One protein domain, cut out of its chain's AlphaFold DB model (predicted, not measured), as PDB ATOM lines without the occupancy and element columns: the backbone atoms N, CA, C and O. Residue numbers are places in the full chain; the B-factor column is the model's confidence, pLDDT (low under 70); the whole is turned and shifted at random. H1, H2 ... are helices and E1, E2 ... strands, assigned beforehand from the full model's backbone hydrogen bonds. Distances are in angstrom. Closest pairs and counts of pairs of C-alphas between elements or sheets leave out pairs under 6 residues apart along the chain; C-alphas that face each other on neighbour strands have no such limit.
ATOM      1  N   GLU A   3     -30.807   8.563  -1.974       86.94
ATOM      2  CA  GLU A   3     -30.808   8.170  -0.572       86.94
ATOM      3  C   GLU A   3     -31.190   6.697  -0.453       86.94
ATOM      4  O   GLU A   3     -32.225   6.259  -0.957       86.94
ATOM      5  N   LYS A   4     -30.375   5.920   0.266       84.50
ATOM      6  CA  LYS A   4     -30.676   4.511   0.500       84.50
ATOM      7  C   LYS A   4     -30.431   4.085   1.935       84.50
ATOM      8  O   LYS A   4     -29.296   4.060   2.411       84.50
ATOM      9  N   GLY A   5     -31.511   3.672   2.592       81.19
ATOM     10  CA  GLY A   5     -31.482   3.027   3.899       81.19
ATOM     11  C   GLY A   5     -31.127   1.541   3.808       81.19
ATOM     12  O   GLY A   5     -31.626   0.819   2.942       81.19
ATOM     13  N   PHE A   6     -30.305   1.053   4.731       73.88
ATOM     14  CA  PHE A   6     -30.107  -0.376   4.960       73.88
ATOM     15  C   PHE A   6     -29.967  -0.685   6.449       73.88
ATOM     16  O   PHE A   6     -29.524   0.127   7.259       73.88
ATOM     17  N   LEU A   7     -30.349  -1.910   6.797       71.94
ATOM     18  CA  LEU A   7     -30.229  -2.450   8.143       71.94
ATOM     19  C   LEU A   7     -28.814  -2.971   8.382       71.94
ATOM     20  O   LEU A   7     -28.310  -3.811   7.624       71.94
ATOM     21  N   ILE A   8     -28.207  -2.529   9.478       65.62
ATOM     22  CA  ILE A   8     -26.957  -3.106   9.972       65.62
ATOM     23  C   ILE A   8     -27.188  -4.588  10.323       65.62
ATOM     24  O   ILE A   8     -28.303  -5.029  10.591       65.62
ATOM     25  N   GLY A   9     -26.144  -5.414  10.225       59.56
ATOM     26  CA  GLY A   9     -26.201  -6.818  10.648       59.56
ATOM     27  C   GLY A   9     -26.924  -7.777   9.692       59.56
ATOM     28  O   GLY A   9     -26.840  -8.988   9.878       59.56
ATOM     29  N   LYS A  10     -27.571  -7.296   8.622       58.81
ATOM     30  CA  LYS A  10     -28.215  -8.149   7.606       58.81
ATOM     31  C   LYS A  10     -27.305  -8.397   6.396       58.81
ATOM     32  O   LYS A  10     -27.658  -8.091   5.261       58.81
ATOM     33  N   LEU A  11     -26.121  -8.970   6.627       53.72
ATOM     34  CA  LEU A  11     -25.244  -9.433   5.543       53.72
ATOM     35  C   LEU A  11     -25.650 -10.849   5.103       53.72
ATOM     36  O   LEU A  11     -25.084 -11.833   5.573       53.72
ATOM     37  N   VAL A  12     -26.609 -10.926   4.171       56.09
ATOM     38  CA  VAL A  12     -27.018 -12.153   3.449       56.09
ATOM     39  C   VAL A  12     -27.674 -13.229   4.346       56.09
ATOM     40  O   VAL A  12     -27.547 -13.233   5.569       56.09
ATOM     41  N   LYS A  13     -28.440 -14.153   3.743       54.03
ATOM     42  CA  LYS A  13     -28.969 -15.344   4.430       54.03
ATOM     43  C   LYS A  13     -27.796 -16.217   4.904       54.03
ATOM     44  O   LYS A  13     -27.254 -16.994   4.124       54.03
ATOM     45  N   LYS A  14     -27.394 -16.101   6.171       55.69
ATOM     46  CA  LYS A  14     -26.449 -17.038   6.796       55.69
ATOM     47  C   LYS A  14     -27.207 -18.245   7.347       55.69
ATOM     48  O   LYS A  14     -28.198 -18.079   8.056       55.69
ATOM     49  N   LYS A  15     -26.734 -19.456   7.032       58.50
ATOM     50  CA  LYS A  15     -27.152 -20.681   7.731       58.50
ATOM     51  C   LYS A  15     -26.574 -20.632   9.148       58.50
ATOM     52  O   LYS A  15     -25.414 -20.260   9.316       58.50
ATOM     53  N   ARG A  16     -27.381 -20.963  10.156       62.62
ATOM     54  CA  ARG A  16     -26.993 -20.905  11.571       62.62
ATOM     55  C   ARG A  16     -26.938 -22.318  12.139       62.62
ATOM     56  O   ARG A  16     -27.802 -23.129  11.829       62.62
ATOM     57  N   ILE A  17     -25.909 -22.598  12.933       62.38
ATOM     58  CA  ILE A  17     -25.706 -23.893  13.590       62.38
ATOM     59  C   ILE A  17     -26.053 -23.708  15.068       62.38
ATOM     60  O   ILE A  17     -25.556 -22.779  15.703       62.38
ATOM     61  N   PHE A  18     -26.914 -24.573  15.603       68.06
ATOM     62  CA  PHE A  18     -27.350 -24.549  16.999       68.06
ATOM     63  C   PHE A  18     -27.325 -25.952  17.605       68.06
ATOM     64  O   PHE A  18     -27.371 -26.947  16.883       68.06
ATOM     65  N   SER A  19     -27.309 -26.031  18.938       70.19
ATOM     66  CA  SER A  19     -27.477 -27.298  19.647       70.19
ATOM     67  C   SER A  19     -28.939 -27.758  19.620       70.19
ATOM     68  O   SER A  19     -29.871 -26.965  19.782       70.19
ATOM     69  N   LYS A  20     -29.140 -29.070  19.449       72.19
ATOM     70  CA  LYS A  20     -30.463 -29.710  19.352       72.19
ATOM     71  C   LYS A  20     -31.360 -29.406  20.566       72.19
ATOM     72  O   LYS A  20     -32.507 -28.999  20.400       72.19
ATOM     73  N   LEU A  21     -30.784 -29.448  21.772       76.00
ATOM     74  CA  LEU A  21     -31.468 -29.137  23.037       76.00
ATOM     75  C   LEU A  21     -32.049 -27.711  23.079       76.00
ATOM     76  O   LEU A  21     -33.133 -27.484  23.620       76.00
ATOM     77  N   ALA A  22     -31.351 -26.729  22.500       68.62
ATOM     78  CA  ALA A  22     -31.801 -25.340  22.507       68.62
ATOM     79  C   ALA A  22     -32.972 -25.098  21.536       68.62
ATOM     80  O   ALA A  22     -33.864 -24.300  21.838       68.62
ATOM     81  N   TYR A  23     -33.008 -25.821  20.413       72.00
ATOM     82  CA  TYR A  23     -34.107 -25.785  19.446       72.00
ATOM     83  C   TYR A  23     -35.383 -26.454  19.990       72.00
ATOM     84  O   TYR A  23     -36.486 -25.899  19.904       72.00
ATOM     85  N   GLU A  24     -35.226 -27.616  20.626       75.94
ATOM     86  CA  GLU A  24     -36.329 -28.386  21.214       75.94
ATOM     87  C   GLU A  24     -37.002 -27.634  22.366       75.94
ATOM     88  O   GLU A  24     -38.231 -27.601  22.417       75.94
ATOM     89  N   SER A  25     -36.224 -26.912  23.186       77.00
ATOM     90  CA  SER A  25     -36.718 -26.082  24.299       77.00
ATOM     91  C   SER A  25     -37.617 -24.899  23.897       77.00
ATOM     92  O   SER A  25     -38.039 -24.129  24.757       77.00
ATOM     93  N   GLY A  26     -37.870 -24.691  22.601       67.69
ATOM     94  CA  GLY A  26     -38.747 -23.634  22.085       67.69
ATOM     95  C   GLY A  26     -38.127 -22.234  22.087       67.69
ATOM     96  O   GLY A  26     -38.582 -21.366  21.345       67.69
ATOM     97  N   ARG A  27     -37.042 -22.019  22.841       61.78
ATOM     98  CA  ARG A  27     -36.381 -20.712  23.002       61.78
ATOM     99  C   ARG A  27     -35.818 -20.125  21.704       61.78
ATOM    100  O   ARG A  27     -35.742 -18.908  21.589       61.78
ATOM    101  N   MET A  28     -35.435 -20.963  20.736       56.97
ATOM    102  CA  MET A  28     -34.820 -20.536  19.465       56.97
ATOM    103  C   MET A  28     -35.642 -20.904  18.218       56.97
ATOM    104  O   MET A  28     -35.090 -21.053  17.131       56.97
ATOM    105  N   ARG A  29     -36.970 -21.047  18.355       55.47
ATOM    106  CA  ARG A  29     -37.882 -21.305  17.219       55.47
ATOM    107  C   ARG A  29     -38.346 -20.036  16.493       55.47
ATOM    108  O   ARG A  29     -38.886 -20.119  15.396       55.47
ATOM    109  N   HIS A  30     -38.133 -18.861  17.083       53.38
ATOM    110  CA  HIS A  30     -38.443 -17.581  16.446       53.38
ATOM    111  C   HIS A  30     -37.298 -17.107  15.544       53.38
ATOM    112  O   HIS A  30     -36.133 -17.423  15.782       53.38
ATOM    113  N   VAL A  31     -37.626 -16.299  14.526       53.31
ATOM    114  CA  VAL A  31     -36.652 -15.630  13.647       53.31
ATOM    115  C   VAL A  31     -35.769 -14.698  14.486       53.31
ATOM    116  O   VAL A  31     -36.083 -13.529  14.716       53.31
ATOM    117  N   MET A  32     -34.654 -15.234  14.975       54.38
ATOM    118  CA  MET A  32     -33.651 -14.505  15.740       54.38
ATOM    119  C   MET A  32     -32.563 -14.017  14.790       54.38
ATOM    120  O   MET A  32     -31.749 -14.792  14.285       54.38
ATOM    121  N   GLN A  33     -32.573 -12.713  14.539       53.44
ATOM    122  CA  GLN A  33     -31.511 -12.025  13.820       53.44
ATOM    123  C   GLN A  33     -30.465 -11.564  14.836       53.44
ATOM    124  O   GLN A  33     -30.783 -10.739  15.689       53.44
ATOM    125  N   ASP A  34     -29.251 -12.107  14.743       52.69
ATOM    126  CA  ASP A  34     -28.111 -11.623  15.522       52.69
ATOM    127  C   ASP A  34     -27.568 -10.338  14.902       52.69
ATOM    128  O   ASP A  34     -27.384 -10.245  13.685       52.69
ATOM    129  N   GLY A  35     -27.272  -9.365  15.759       56.22
ATOM    130  CA  GLY A  35     -26.702  -8.084  15.370       56.22
ATOM    131  C   GLY A  35     -27.685  -6.925  15.487       56.22
ATOM    132  O   GLY A  35     -28.898  -7.090  15.624       56.22
ATOM    133  N   ASN A  36     -27.118  -5.725  15.464       57.75
ATOM    134  CA  ASN A  36     -27.849  -4.478  15.617       57.75
ATOM    135  C   ASN A  36     -28.855  -4.267  14.470       57.75
ATOM    136  O   ASN A  36     -28.512  -4.509  13.318       57.75
ATOM    137  N   ARG A  37     -30.070  -3.795  14.779       63.41
ATOM    138  CA  ARG A  37     -31.162  -3.525  13.817       63.41
ATOM    139  C   ARG A  37     -31.313  -2.039  13.492       63.41
ATOM    140  O   ARG A  37     -32.369  -1.611  13.032       63.41
ATOM    141  N   GLU A  38     -30.292  -1.243  13.770       68.06
ATOM    142  CA  GLU A  38     -30.322   0.172  13.433       68.06
ATOM    143  C   GLU A  38     -30.275   0.368  11.917       68.06
ATOM    144  O   GLU A  38     -29.591  -0.352  11.179       68.06
ATOM    145  N   TRP A  39     -31.048   1.350  11.470       73.00
ATOM    146  CA  TRP A  39     -31.044   1.815  10.097       73.00
ATOM    147  C   TRP A  39     -29.900   2.807   9.911       73.00
ATOM    148  O   TRP A  39     -29.764   3.760  10.679       73.00
ATOM    149  N   ILE A  40     -29.093   2.577   8.878       77.00
ATOM    150  CA  ILE A  40     -28.164   3.577   8.354       77.00
ATOM    151  C   ILE A  40     -28.680   4.011   7.000       77.00
ATOM    152  O   ILE A  40     -29.053   3.178   6.172       77.00
ATOM    153  N   THR A  41     -28.616   5.309   6.763       83.50
ATOM    154  CA  THR A  41     -28.877   5.899   5.462       83.50
ATOM    155  C   THR A  41     -27.558   6.280   4.794       83.50
ATOM    156  O   THR A  41     -26.762   7.014   5.374       83.50
ATOM    157  N   VAL A  42     -27.319   5.802   3.568       84.75
ATOM    158  CA  VAL A  42     -26.301   6.369   2.667       84.75
ATOM    159  C   VAL A  42     -26.955   7.434   1.809       84.75
ATOM    160  O   VAL A  42     -27.940   7.164   1.127       84.75
ATOM    161  N   VAL A  43     -26.339   8.606   1.778       87.88
ATOM    162  CA  VAL A  43     -26.614   9.654   0.804       87.88
ATOM    163  C   VAL A  43     -25.458   9.688  -0.185       87.88
ATOM    164  O   VAL A  43     -24.308   9.897   0.207       87.88
ATOM    165  N   ALA A  44     -25.750   9.474  -1.464       87.31
ATOM    166  CA  ALA A  44     -24.749   9.474  -2.522       87.31
ATOM    167  C   ALA A  44     -25.145  10.378  -3.689       87.31
ATOM    168  O   ALA A  44     -26.321  10.560  -4.012       87.31
ATOM    169  N   ALA A  45     -24.143  10.933  -4.362       88.81
ATOM    170  CA  ALA A  45     -24.351  11.787  -5.517       88.81
ATOM    171  C   ALA A  45     -23.325  11.482  -6.607       88.81
ATOM    172  O   ALA A  45     -22.147  11.266  -6.332       88.81
ATOM    173  N   ILE A  46     -23.814  11.468  -7.844       88.75
ATOM    174  CA  ILE A  46     -23.028  11.313  -9.061       88.75
ATOM    175  C   ILE A  46     -23.268  12.570  -9.891       88.75
ATOM    176  O   ILE A  46     -24.414  13.000 -10.049       88.75
ATOM    177  N   CYS A  47     -22.184  13.156 -10.371       86.56
ATOM    178  CA  CYS A  47     -22.164  14.345 -11.199       86.56
ATOM    179  C   CYS A  47     -22.260  13.969 -12.688       86.56
ATOM    180  O   CYS A  47     -22.009  12.830 -13.092       86.56
ATOM    181  N   ALA A  48     -22.646  14.942 -13.517       80.25
ATOM    182  CA  ALA A  48     -22.824  14.749 -14.958       80.25
ATOM    183  C   ALA A  48     -21.503  14.478 -15.708       80.25
ATOM    184  O   ALA A  48     -21.512  13.917 -16.797       80.25
ATOM    185  N   ASP A  49     -20.365  14.821 -15.104       83.56
ATOM    186  CA  ASP A  49     -19.012  14.526 -15.587       83.56
ATOM    187  C   ASP A  49     -18.558  13.079 -15.290       83.56
ATOM    188  O   ASP A  49     -17.399  12.726 -15.500       83.56
ATOM    189  N   ASN A  50     -19.469  12.221 -14.814       82.31
ATOM    190  CA  ASN A  50     -19.209  10.855 -14.353       82.31
ATOM    191  C   ASN A  50     -18.318  10.759 -13.104       82.31
ATOM    192  O   ASN A  50     -17.794   9.680 -12.806       82.31
ATOM    193  N   THR A  51     -18.161  11.846 -12.345       85.75
ATOM    194  CA  THR A  51     -17.547  11.790 -11.014       85.75
ATOM    195  C   THR A  51     -18.593  11.468  -9.950       85.75
ATOM    196  O   THR A  51     -19.789  11.711 -10.118       85.75
ATOM    197  N   ALA A  52     -18.161  10.869  -8.841       85.75
ATOM    198  CA  ALA A  52     -19.029  10.581  -7.707       85.75
ATOM    199  C   ALA A  52     -18.521  11.310  -6.470       85.75
ATOM    200  O   ALA A  52     -17.340  11.221  -6.126       85.75
ATOM    201  N   LEU A  53     -19.427  12.002  -5.782       86.50
ATOM    202  CA  LEU A  53     -19.120  12.617  -4.500       86.50
ATOM    203  C   LEU A  53     -18.952  11.527  -3.432       86.50
ATOM    204  O   LEU A  53     -19.620  10.486  -3.503       86.50
ATOM    205  N   PRO A  54     -18.084  11.744  -2.427       84.25
ATOM    206  CA  PRO A  54     -17.963  10.826  -1.305       84.25
ATOM    207  C   PRO A  54     -19.337  10.581  -0.652       84.25
ATOM    208  O   PRO A  54     -19.994  11.546  -0.250       84.25
ATOM    209  N   PRO A  55     -19.804   9.321  -0.546       85.50
ATOM    210  CA  PRO A  55     -21.075   9.022   0.097       85.50
ATOM    211  C   PRO A  55     -21.039   9.420   1.576       85.50
ATOM    212  O   PRO A  55     -20.070   9.143   2.286       85.50
ATOM    213  N   THR A  56     -22.120  10.040   2.043       83.00
ATOM    214  CA  THR A  56     -22.303  10.437   3.443       83.00
ATOM    215  C   THR A  56     -23.207   9.432   4.146       83.00
ATOM    216  O   THR A  56     -24.227   9.023   3.595       83.00
ATOM    217  N   LEU A  57     -22.841   9.027   5.363       79.06
ATOM    218  CA  LEU A  57     -23.668   8.155   6.195       79.06
ATOM    219  C   LEU A  57     -24.403   8.965   7.250       79.06
ATOM    220  O   LEU A  57     -23.785   9.717   8.004       79.06
ATOM    221  N   ILE A  58     -25.710   8.757   7.332       79.62
ATOM    222  CA  ILE A  58     -26.578   9.364   8.331       79.62
ATOM    223  C   ILE A  58     -27.095   8.257   9.246       79.62
ATOM    224  O   ILE A  58     -27.645   7.250   8.794       79.62
ATOM    225  N   TYR A  59     -26.896   8.460  10.546       73.06
ATOM    226  CA  TYR A  59     -27.419   7.604  11.605       73.06
ATOM    227  C   TYR A  59     -28.651   8.252  12.219       73.06
ATOM    228  O   TYR A  59     -28.712   9.473  12.373       73.06
ATOM    229  N   GLN A  60     -29.618   7.429  12.617       66.50
ATOM    230  CA  GLN A  60     -30.762   7.912  13.373       66.50
ATOM    231  C   GLN A  60     -30.294   8.468  14.727       66.50
ATOM    232  O   GLN A  60     -29.642   7.775  15.509       66.50
ATOM    233  N   ALA A  61     -30.631   9.726  15.018       57.38
ATOM    234  CA  ALA A  61     -30.313  10.346  16.296       57.38
ATOM    235  C   ALA A  61     -31.181   9.734  17.412       57.38
ATOM    236  O   ALA A  61     -32.387   9.966  17.474       57.38
ATOM    237  N   GLY A  62     -30.561   8.947  18.293       56.41
ATOM    238  CA  GLY A  62     -31.149   8.455  19.540       56.41
ATOM    239  C   GLY A  62     -30.362   8.972  20.744       56.41
ATOM    240  O   GLY A  62     -29.133   9.044  20.701       56.41
ATOM    241  N   THR A  63     -31.064   9.338  21.818       49.09
ATOM    242  CA  THR A  63     -30.489   9.831  23.081       49.09
ATOM    243  C   THR A  63     -29.324   8.948  23.558       49.09
ATOM    244  O   THR A  63     -29.515   7.766  23.823       49.09
ATOM    245  N   ASN A  64     -28.124   9.529  23.664       49.12
ATOM    246  CA  ASN A  64     -26.912   8.999  24.321       49.12
ATOM    247  C   ASN A  64     -26.316   7.657  23.834       49.12
ATOM    248  O   ASN A  64     -25.354   7.169  24.433       49.12
ATOM    249  N   ASN A  65     -26.792   7.084  22.726       56.06
ATOM    250  CA  ASN A  65     -26.306   5.780  22.251       56.06
ATOM    251  C   ASN A  65     -25.149   5.845  21.247       56.06
ATOM    252  O   ASN A  65     -24.405   4.879  21.157       56.06
ATOM    253  N   PHE A  66     -24.925   6.951  20.530       53.09
ATOM    254  CA  PHE A  66     -23.938   6.983  19.434       53.09
ATOM    255  C   PHE A  66     -22.479   6.783  19.897       53.09
ATOM    256  O   PHE A  66     -21.732   6.004  19.306       53.09
ATOM    257  N   ILE A  67     -22.077   7.426  20.999       53.66
ATOM    258  CA  ILE A  67     -20.712   7.302  21.539       53.66
ATOM    259  C   ILE A  67     -20.494   5.895  22.127       53.66
ATOM    260  O   ILE A  67     -19.506   5.237  21.806       53.66
ATOM    261  N   ASN A  68     -21.460   5.378  22.895       53.22
ATOM    262  CA  ASN A  68     -21.423   4.012  23.435       53.22
ATOM    263  C   ASN A  68     -21.489   2.933  22.335       53.22
ATOM    264  O   ASN A  68     -20.889   1.867  22.477       53.22
ATOM    265  N   TYR A  69     -22.155   3.229  21.217       54.38
ATOM    266  CA  TYR A  69     -22.263   2.388  20.027       54.38
ATOM    267  C   TYR A  69     -20.929   2.263  19.279       54.38
ATOM    268  O   TYR A  69     -20.493   1.144  19.003       54.38
ATOM    269  N   CYS A  70     -20.233   3.374  19.013       51.75
ATOM    270  CA  CYS A  70     -18.912   3.355  18.373       51.75
ATOM    271  C   CYS A  70     -17.836   2.683  19.243       51.75
ATOM    272  O   CYS A  70     -16.935   2.034  18.707       51.75
ATOM    273  N   ILE A  71     -17.935   2.811  20.572       53.19
ATOM    274  CA  ILE A  71     -17.009   2.182  21.525       53.19
ATOM    275  C   ILE A  71     -17.279   0.672  21.632       53.19
ATOM    276  O   ILE A  71     -16.344  -0.118  21.514       53.19
ATOM    277  N   SER A  72     -18.543   0.254  21.768       53.78
ATOM    278  CA  SER A  72     -18.924  -1.163  21.925       53.78
ATOM    279  C   SER A  72     -18.856  -1.978  20.625       53.78
ATOM    280  O   SER A  72     -18.586  -3.173  20.662       53.78
ATOM    281  N   ASN A  73     -19.082  -1.356  19.459       53.59
ATOM    282  CA  ASN A  73     -19.166  -2.039  18.155       53.59
ATOM    283  C   ASN A  73     -18.068  -1.615  17.171       53.59
ATOM    284  O   ASN A  73     -18.238  -1.692  15.949       53.59
ATOM    285  N   ARG A  74     -16.910  -1.204  17.696       53.16
ATOM    286  CA  ARG A  74     -15.752  -0.733  16.920       53.16
ATOM    287  C   ARG A  74     -15.332  -1.708  15.806       53.16
ATOM    288  O   ARG A  74     -14.908  -1.281  14.738       53.16
ATOM    289  N   ILE A  75     -15.527  -3.011  16.024       53.06
ATOM    290  CA  ILE A  75     -15.212  -4.088  15.070       53.06
ATOM    291  C   ILE A  75     -16.220  -4.137  13.910       53.06
ATOM    292  O   ILE A  75     -15.819  -4.195  12.751       53.06
ATOM    293  N   LEU A  76     -17.525  -4.077  14.188       56.25
ATOM    294  CA  LEU A  76     -18.578  -4.177  13.166       56.25
ATOM    295  C   LEU A  76     -18.569  -2.975  12.224       56.25
ATOM    296  O   LEU A  76     -18.680  -3.137  11.008       56.25
ATOM    297  N   LEU A  77     -18.381  -1.781  12.784       60.69
ATOM    298  CA  LEU A  77     -18.319  -0.554  12.006       60.69
ATOM    299  C   LEU A  77     -17.055  -0.516  11.130       60.69
ATOM    300  O   LEU A  77     -17.143  -0.217   9.941       60.69
ATOM    301  N   ALA A  78     -15.900  -0.911  11.674       61.09
ATOM    302  CA  ALA A  78     -14.650  -0.987  10.918       61.09
ATOM    303  C   ALA A  78     -14.705  -2.025   9.783       61.09
ATOM    304  O   ALA A  78     -14.271  -1.737   8.666       61.09
ATOM    305  N   VAL A  79     -15.274  -3.209  10.032       63.25
ATOM    306  CA  VAL A  79     -15.442  -4.256   9.008       63.25
ATOM    307  C   VAL A  79     -16.430  -3.809   7.926       63.25
ATOM    308  O   VAL A  79     -16.164  -4.003   6.736       63.25
ATOM    309  N   TYR A  80     -17.534  -3.158   8.310       70.56
ATOM    310  CA  TYR A  80     -18.479  -2.582   7.355       70.56
ATOM    311  C   TYR A  80     -17.804  -1.530   6.476       70.56
ATOM    312  O   TYR A  80     -17.801  -1.682   5.264       70.56
ATOM    313  N   PHE A  81     -17.156  -0.514   7.050       71.62
ATOM    314  CA  PHE A  81     -16.482   0.514   6.251       71.62
ATOM    315  C   PHE A  81     -15.391  -0.065   5.352       71.62
ATOM    316  O   PHE A  81     -15.268   0.338   4.195       71.62
ATOM    317  N   ARG A  82     -14.624  -1.044   5.844       71.81
ATOM    318  CA  ARG A  82     -13.575  -1.690   5.051       71.81
ATOM    319  C   ARG A  82     -14.144  -2.390   3.820       71.81
ATOM    320  O   ARG A  82     -13.559  -2.291   2.748       71.81
ATOM    321  N   THR A  83     -15.270  -3.082   3.967       75.56
ATOM    322  CA  THR A  83     -15.916  -3.821   2.868       75.56
ATOM    323  C   THR A  83     -16.749  -2.918   1.965       75.56
ATOM    324  O   THR A  83     -16.671  -3.040   0.742       75.56
ATOM    325  N   PHE A  84     -17.472  -1.960   2.546       79.81
ATOM    326  CA  PHE A  84     -18.259  -0.957   1.841       79.81
ATOM    327  C   PHE A  84     -17.391  -0.138   0.896       79.81
ATOM    328  O   PHE A  84     -17.704  -0.069  -0.283       79.81
ATOM    329  N   TRP A  85     -16.266   0.419   1.357       82.19
ATOM    330  CA  TRP A  85     -15.417   1.243   0.492       82.19
ATOM    331  C   TRP A  85     -14.777   0.454  -0.649       82.19
ATOM    332  O   TRP A  85     -14.619   0.986  -1.747       82.19
ATOM    333  N   VAL A  86     -14.437  -0.816  -0.416       83.56
ATOM    334  CA  VAL A  86     -13.920  -1.707  -1.466       83.56
ATOM    335  C   VAL A  86     -14.997  -1.975  -2.517       83.56
ATOM    336  O   VAL A  86     -14.731  -1.860  -3.713       83.56
ATOM    337  N   ALA A  87     -16.223  -2.275  -2.088       84.00
ATOM    338  CA  ALA A  87     -17.348  -2.486  -2.992       84.00
ATOM    339  C   ALA A  87     -17.748  -1.194  -3.725       84.00
ATOM    340  O   ALA A  87     -17.960  -1.223  -4.932       84.00
ATOM    341  N   TRP A  88     -17.784  -0.061  -3.022       84.31
ATOM    342  CA  TRP A  88     -18.121   1.257  -3.558       84.31
ATOM    343  C   TRP A  88     -17.161   1.666  -4.671       84.31
ATOM    344  O   TRP A  88     -17.602   1.964  -5.774       84.31
ATOM    345  N   LYS A  89     -15.848   1.589  -4.421       84.81
ATOM    346  CA  LYS A  89     -14.823   1.894  -5.432       84.81
ATOM    347  C   LYS A  89     -14.890   0.964  -6.645       84.81
ATOM    348  O   LYS A  89     -14.536   1.375  -7.743       84.81
ATOM    349  N   LYS A  90     -15.333  -0.283  -6.456       86.88
ATOM    350  CA  LYS A  90     -15.503  -1.251  -7.549       86.88
ATOM    351  C   LYS A  90     -16.790  -1.016  -8.350       86.88
ATOM    352  O   LYS A  90     -16.804  -1.249  -9.555       86.88
ATOM    353  N   ALA A  91     -17.863  -0.589  -7.692       85.62
ATOM    354  CA  ALA A  91     -19.163  -0.365  -8.315       85.62
ATOM    355  C   ALA A  91     -19.236   0.992  -9.025       85.62
ATOM    356  O   ALA A  91     -19.674   1.064 -10.172       85.62
ATOM    357  N   ILE A  92     -18.775   2.052  -8.362       86.81
ATOM    358  CA  ILE A  92     -18.854   3.439  -8.818       86.81
ATOM    359  C   ILE A  92     -17.560   3.787  -9.554       86.81
ATOM    360  O   ILE A  92     -16.639   4.390  -9.008       86.81
ATOM    361  N   THR A  93     -17.480   3.341 -10.805       88.94
ATOM    362  CA  THR A  93     -16.408   3.698 -11.743       88.94
ATOM    363  C   THR A  93     -16.977   4.576 -12.858       88.94
ATOM    364  O   THR A  93     -18.148   4.404 -13.202       88.94
ATOM    365  N   PRO A  94     -16.185   5.467 -13.484       87.06
ATOM    366  CA  PRO A  94     -16.681   6.324 -14.566       87.06
ATOM    367  C   PRO A  94     -17.334   5.534 -15.711       87.06
ATOM    368  O   PRO A  94     -18.352   5.951 -16.252       87.06
ATOM    369  N   SER A  95     -16.806   4.344 -16.021       89.00
ATOM    370  CA  SER A  95     -17.368   3.435 -17.030       89.00
ATOM    371  C   SER A  95     -18.729   2.855 -16.619       89.00
ATOM    372  O   SER A  95     -19.674   2.867 -17.408       89.00
ATOM    373  N   ASN A  96     -18.870   2.398 -15.367       88.75
ATOM    374  CA  ASN A  96     -20.142   1.876 -14.854       88.75
ATOM    375  C   ASN A  96     -21.206   2.973 -14.721       88.75
ATOM    376  O   ASN A  96     -22.390   2.732 -14.938       88.75
ATOM    377  N   ILE A  97     -20.782   4.184 -14.365       88.25
ATOM    378  CA  ILE A  97     -21.648   5.357 -14.293       88.25
ATOM    379  C   ILE A  97     -22.141   5.718 -15.699       88.25
ATOM    380  O   ILE A  97     -23.347   5.806 -15.921       88.25
ATOM    381  N   ALA A  98     -21.231   5.823 -16.672       87.44
ATOM    382  CA  ALA A  98     -21.570   6.111 -18.063       87.44
ATOM    383  C   ALA A  98     -22.478   5.040 -18.689       87.44
ATOM    384  O   ALA A  98     -23.384   5.371 -19.453       87.44
ATOM    385  N   SER A  99     -22.285   3.757 -18.363       88.06
ATOM    386  CA  SER A  99     -23.180   2.692 -18.833       88.06
ATOM    387  C   SER A  99     -24.578   2.791 -18.206       88.06
ATOM    388  O   SER A  99     -25.573   2.588 -18.905       88.06
ATOM    389  N   GLY A 100     -24.675   3.189 -16.933       87.00
ATOM    390  CA  GLY A 100     -25.942   3.505 -16.269       87.00
ATOM    391  C   GLY A 100     -26.669   4.698 -16.903       87.00
ATOM    392  O   GLY A 100     -27.865   4.608 -17.200       87.00
ATOM    393  N   TRP A 101     -25.952   5.788 -17.185       87.06
ATOM    394  CA  TRP A 101     -26.510   6.956 -17.873       87.06
ATOM    395  C   TRP A 101     -26.948   6.650 -19.307       87.06
ATOM    396  O   TRP A 101     -27.983   7.141 -19.750       87.06
ATOM    397  N   ARG A 102     -26.214   5.790 -20.020       86.75
ATOM    398  CA  ARG A 102     -26.582   5.353 -21.373       86.75
ATOM    399  C   ARG A 102     -27.883   4.559 -21.375       86.75
ATOM    400  O   ARG A 102     -28.728   4.775 -22.233       86.75
ATOM    401  N   LYS A 103     -28.065   3.666 -20.397       85.50
ATOM    402  CA  LYS A 103     -29.291   2.861 -20.265       85.50
ATOM    403  C   LYS A 103     -30.526   3.706 -19.940       85.50
ATOM    404  O   LYS A 103     -31.636   3.320 -20.281       85.50
ATOM    405  N   THR A 104     -30.331   4.831 -19.259       82.56
ATOM    406  CA  THR A 104     -31.402   5.785 -18.937       82.56
ATOM    407  C   THR A 104     -31.597   6.845 -20.019       82.56
ATOM    408  O   THR A 104     -32.523   7.639 -19.908       82.56
ATOM    409  N   GLY A 105     -30.746   6.870 -21.052       83.44
ATOM    410  CA  GLY A 105     -30.813   7.883 -22.102       83.44
ATOM    411  C   GLY A 105     -30.409   9.285 -21.641       83.44
ATOM    412  O   GLY A 105     -30.714  10.259 -22.316       83.44
ATOM    413  N   ILE A 106     -29.754   9.416 -20.486       84.00
ATOM    414  CA  ILE A 106     -29.384  10.720 -19.916       84.00
ATOM    415  C   ILE A 106     -28.055  11.204 -20.503       84.00
ATOM    416  O   ILE A 106     -27.911  12.385 -20.813       84.00
ATOM    417  N   HIS A 107     -27.085  10.297 -20.669       78.69
ATOM    418  CA  HIS A 107     -25.783  10.624 -21.249       78.69
ATOM    419  C   HIS A 107     -25.198   9.451 -22.066       78.69
ATOM    420  O   HIS A 107     -24.856   8.414 -21.486       78.69
ATOM    421  N   PRO A 108     -24.995   9.612 -23.390       83.69
ATOM    422  CA  PRO A 108     -25.456  10.730 -24.224       83.69
ATOM    423  C   PRO A 108     -26.985  10.865 -24.191       83.69
ATOM    424  O   PRO A 108     -27.674   9.863 -24.001       83.69
ATOM    425  N   TRP A 109     -27.500  12.087 -24.340       82.56
ATOM    426  CA  TRP A 109     -28.943  12.341 -24.329       82.56
ATOM    427  C   TRP A 109     -29.634  11.556 -25.453       82.56
ATOM    428  O   TRP A 109     -29.375  11.798 -26.630       82.56
ATOM    429  N   ASN A 110     -30.481  10.598 -25.078       85.88
ATOM    430  CA  ASN A 110     -31.264   9.767 -25.982       85.88
ATOM    431  C   ASN A 110     -32.556   9.278 -25.288       85.88
ATOM    432  O   ASN A 110     -32.556   8.205 -24.677       85.88
ATOM    433  N   PRO A 111     -33.657  10.044 -25.363       82.31
ATOM    434  CA  PRO A 111     -34.908   9.718 -24.675       82.31
ATOM    435  C   PRO A 111     -35.611   8.464 -25.225       82.31
ATOM    436  O   PRO A 111     -36.378   7.834 -24.493       82.31
ATOM    437  N   GLU A 112     -35.312   8.055 -26.463       84.88
ATOM    438  CA  GLU A 112     -35.938   6.898 -27.124       84.88
ATOM    439  C   GLU A 112     -35.687   5.588 -26.367       84.88
ATOM    440  O   GLU A 112     -36.570   4.745 -26.257       84.88
ATOM    441  N   VAL A 113     -34.532   5.459 -25.698       82.44
ATOM    442  CA  VAL A 113     -34.156   4.260 -24.918       82.44
ATOM    443  C   VAL A 113     -35.182   3.911 -23.834       82.44
ATOM    444  O   VAL A 113     -35.336   2.741 -23.467       82.44
ATOM    445  N   VAL A 114     -35.861   4.916 -23.278       80.31
ATOM    446  CA  VAL A 114     -36.909   4.728 -22.267       80.31
ATOM    447  C   VAL A 114     -38.256   4.461 -22.937       80.31
ATOM    448  O   VAL A 114     -38.995   3.595 -22.470       80.31
ATOM    449  N   LEU A 115     -38.565   5.162 -24.031       81.56
ATOM    450  CA  LEU A 115     -39.821   5.018 -24.774       81.56
ATOM    451  C   LEU A 115     -39.950   3.627 -25.417       81.56
ATOM    452  O   LEU A 115     -40.993   2.987 -25.274       81.56
ATOM    453  N   ASP A 116     -38.868   3.102 -25.988       83.25
ATOM    454  CA  ASP A 116     -38.803   1.758 -26.574       83.25
ATOM    455  C   ASP A 116     -39.130   0.659 -25.553       83.25
ATOM    456  O   ASP A 116     -39.766  -0.340 -25.882       83.25
ATOM    457  N   GLN A 117     -38.759   0.845 -24.281       80.19
ATOM    458  CA  GLN A 117     -39.075  -0.119 -23.219       80.19
ATOM    459  C   GLN A 117     -40.570  -0.159 -22.888       80.19
ATOM    460  O   GLN A 117     -41.080  -1.215 -22.508       80.19
ATOM    461  N   PHE A 118     -41.272   0.972 -23.008       75.31
ATOM    462  CA  PHE A 118     -42.722   1.023 -22.816       75.31
ATOM    463  C   PHE A 118     -43.461   0.436 -24.015       75.31
ATOM    464  O   PHE A 118     -44.414  -0.318 -23.820       75.31
ATOM    465  N   ASN A 119     -42.994   0.722 -25.229       78.69
ATOM    466  CA  ASN A 119     -43.593   0.201 -26.456       78.69
ATOM    467  C   ASN A 119     -43.409  -1.322 -26.564       78.69
ATOM    468  O   ASN A 119     -44.395  -2.042 -26.685       78.69
ATOM    469  N   ALA A 120     -42.201  -1.838 -26.317       72.94
ATOM    470  CA  ALA A 120     -41.929  -3.280 -26.297       72.94
ATOM    471  C   ALA A 120     -42.670  -4.044 -25.179       72.94
ATOM    472  O   ALA A 120     -42.760  -5.273 -25.202       72.94
ATOM    473  N   LYS A 121     -43.159  -3.341 -24.147       68.06
ATOM    474  CA  LYS A 121     -43.986  -3.937 -23.092       68.06
ATOM    475  C   LYS A 121     -45.460  -4.010 -23.494       68.06
ATOM    476  O   LYS A 121     -46.097  -4.992 -23.135       68.06
ATOM    477  N   LYS A 122     -45.959  -3.026 -24.253       63.66
ATOM    478  CA  LYS A 122     -47.298  -3.078 -24.859       63.66
ATOM    479  C   LYS A 122     -47.397  -4.213 -25.878       63.66
ATOM    480  O   LYS A 122     -48.293  -5.033 -25.758       63.66
ATOM    481  N   GLU A 123     -46.410  -4.339 -26.765       60.75
ATOM    482  CA  GLU A 123     -46.363  -5.416 -27.771       60.75
ATOM    483  C   GLU A 123     -46.388  -6.817 -27.125       60.75
ATOM    484  O   GLU A 123     -47.129  -7.695 -27.544       60.75
TER     485      GLU A 123
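This is residues 3 to 123 of the 357 residues of an uncharacterized protein of Mytilinidion resinicola (UniProt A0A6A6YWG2). A small three-stranded sheet, E1, E2 and E3, has no helix on it, and the other parts are strung loosely around it: the longest helix, H3, runs past it at a distance, H1 sticks out on a long loop at one end, and H4 and H5 lie at the other, where residues 116 to 123 of H5 stick out. The printed part has 121 residues, with five named helices and three named strands in the order E1 H1 E2 E3 H2 H3 H4 H5. The sheet runs E1 - E2 - E3, antiparallel; the class is mixed, helices and strands. The whole is extended, with a radius of gyration of the C-alphas of 21.2 A and spans of 61 by 42 by 27 A.

E1 is residues 3 to 7, from C-alpha 3 at (-30.808, 8.170, -0.572); E2 is residues 39 to 44, 16.0 A long, and E3 is residues 56 to 59. H1 is residues 20 to 24, H2 65 to 72, H3 74 to 91, 25.5 A long, and H4 94 to 103, 14.3 A. H5, residues 112 to 123, 16.1 A, ends with C-alpha 123 at (-46.363, -5.416, -27.771).

E2 is the inner strand. E1 and E2 are antiparallel at 151 degrees, with N 4 and O 42 2.9 A apart. E2 and E3 form a hairpin at 160 degrees, with N 43 and O 56 2.8 A apart. H2 and H3 are close but not clearly touching, about perpendicular at 85 degrees; their closest C-alphas, of Cys 70 and Leu 77, are 7.5 A apart. H3 and H4 meet only through their link. H4 and H5 are close but not clearly touching, at a steep tilt of 47 degrees, the same way; their closest C-alphas, of Lys 103 and Val 113, are 6.9 A apart. H1 touches no helix. In H1, H2 and H4 every O i to N i+4 pair is within hydrogen-bond range; H3 has 13 of 14 and H5 6 of 8.

The two C-alphas farthest apart, of Leu 21 and Trp 109, are 63.0 A apart. The printed part has no cut. The links E1 to H1, H1 to E2 and E2 to E3 are long. Mean pLDDT of the printed part is 72.4; residues 8 to 18, 22, 26 to 38, 60 to 79 and 121 to 123 are under 70.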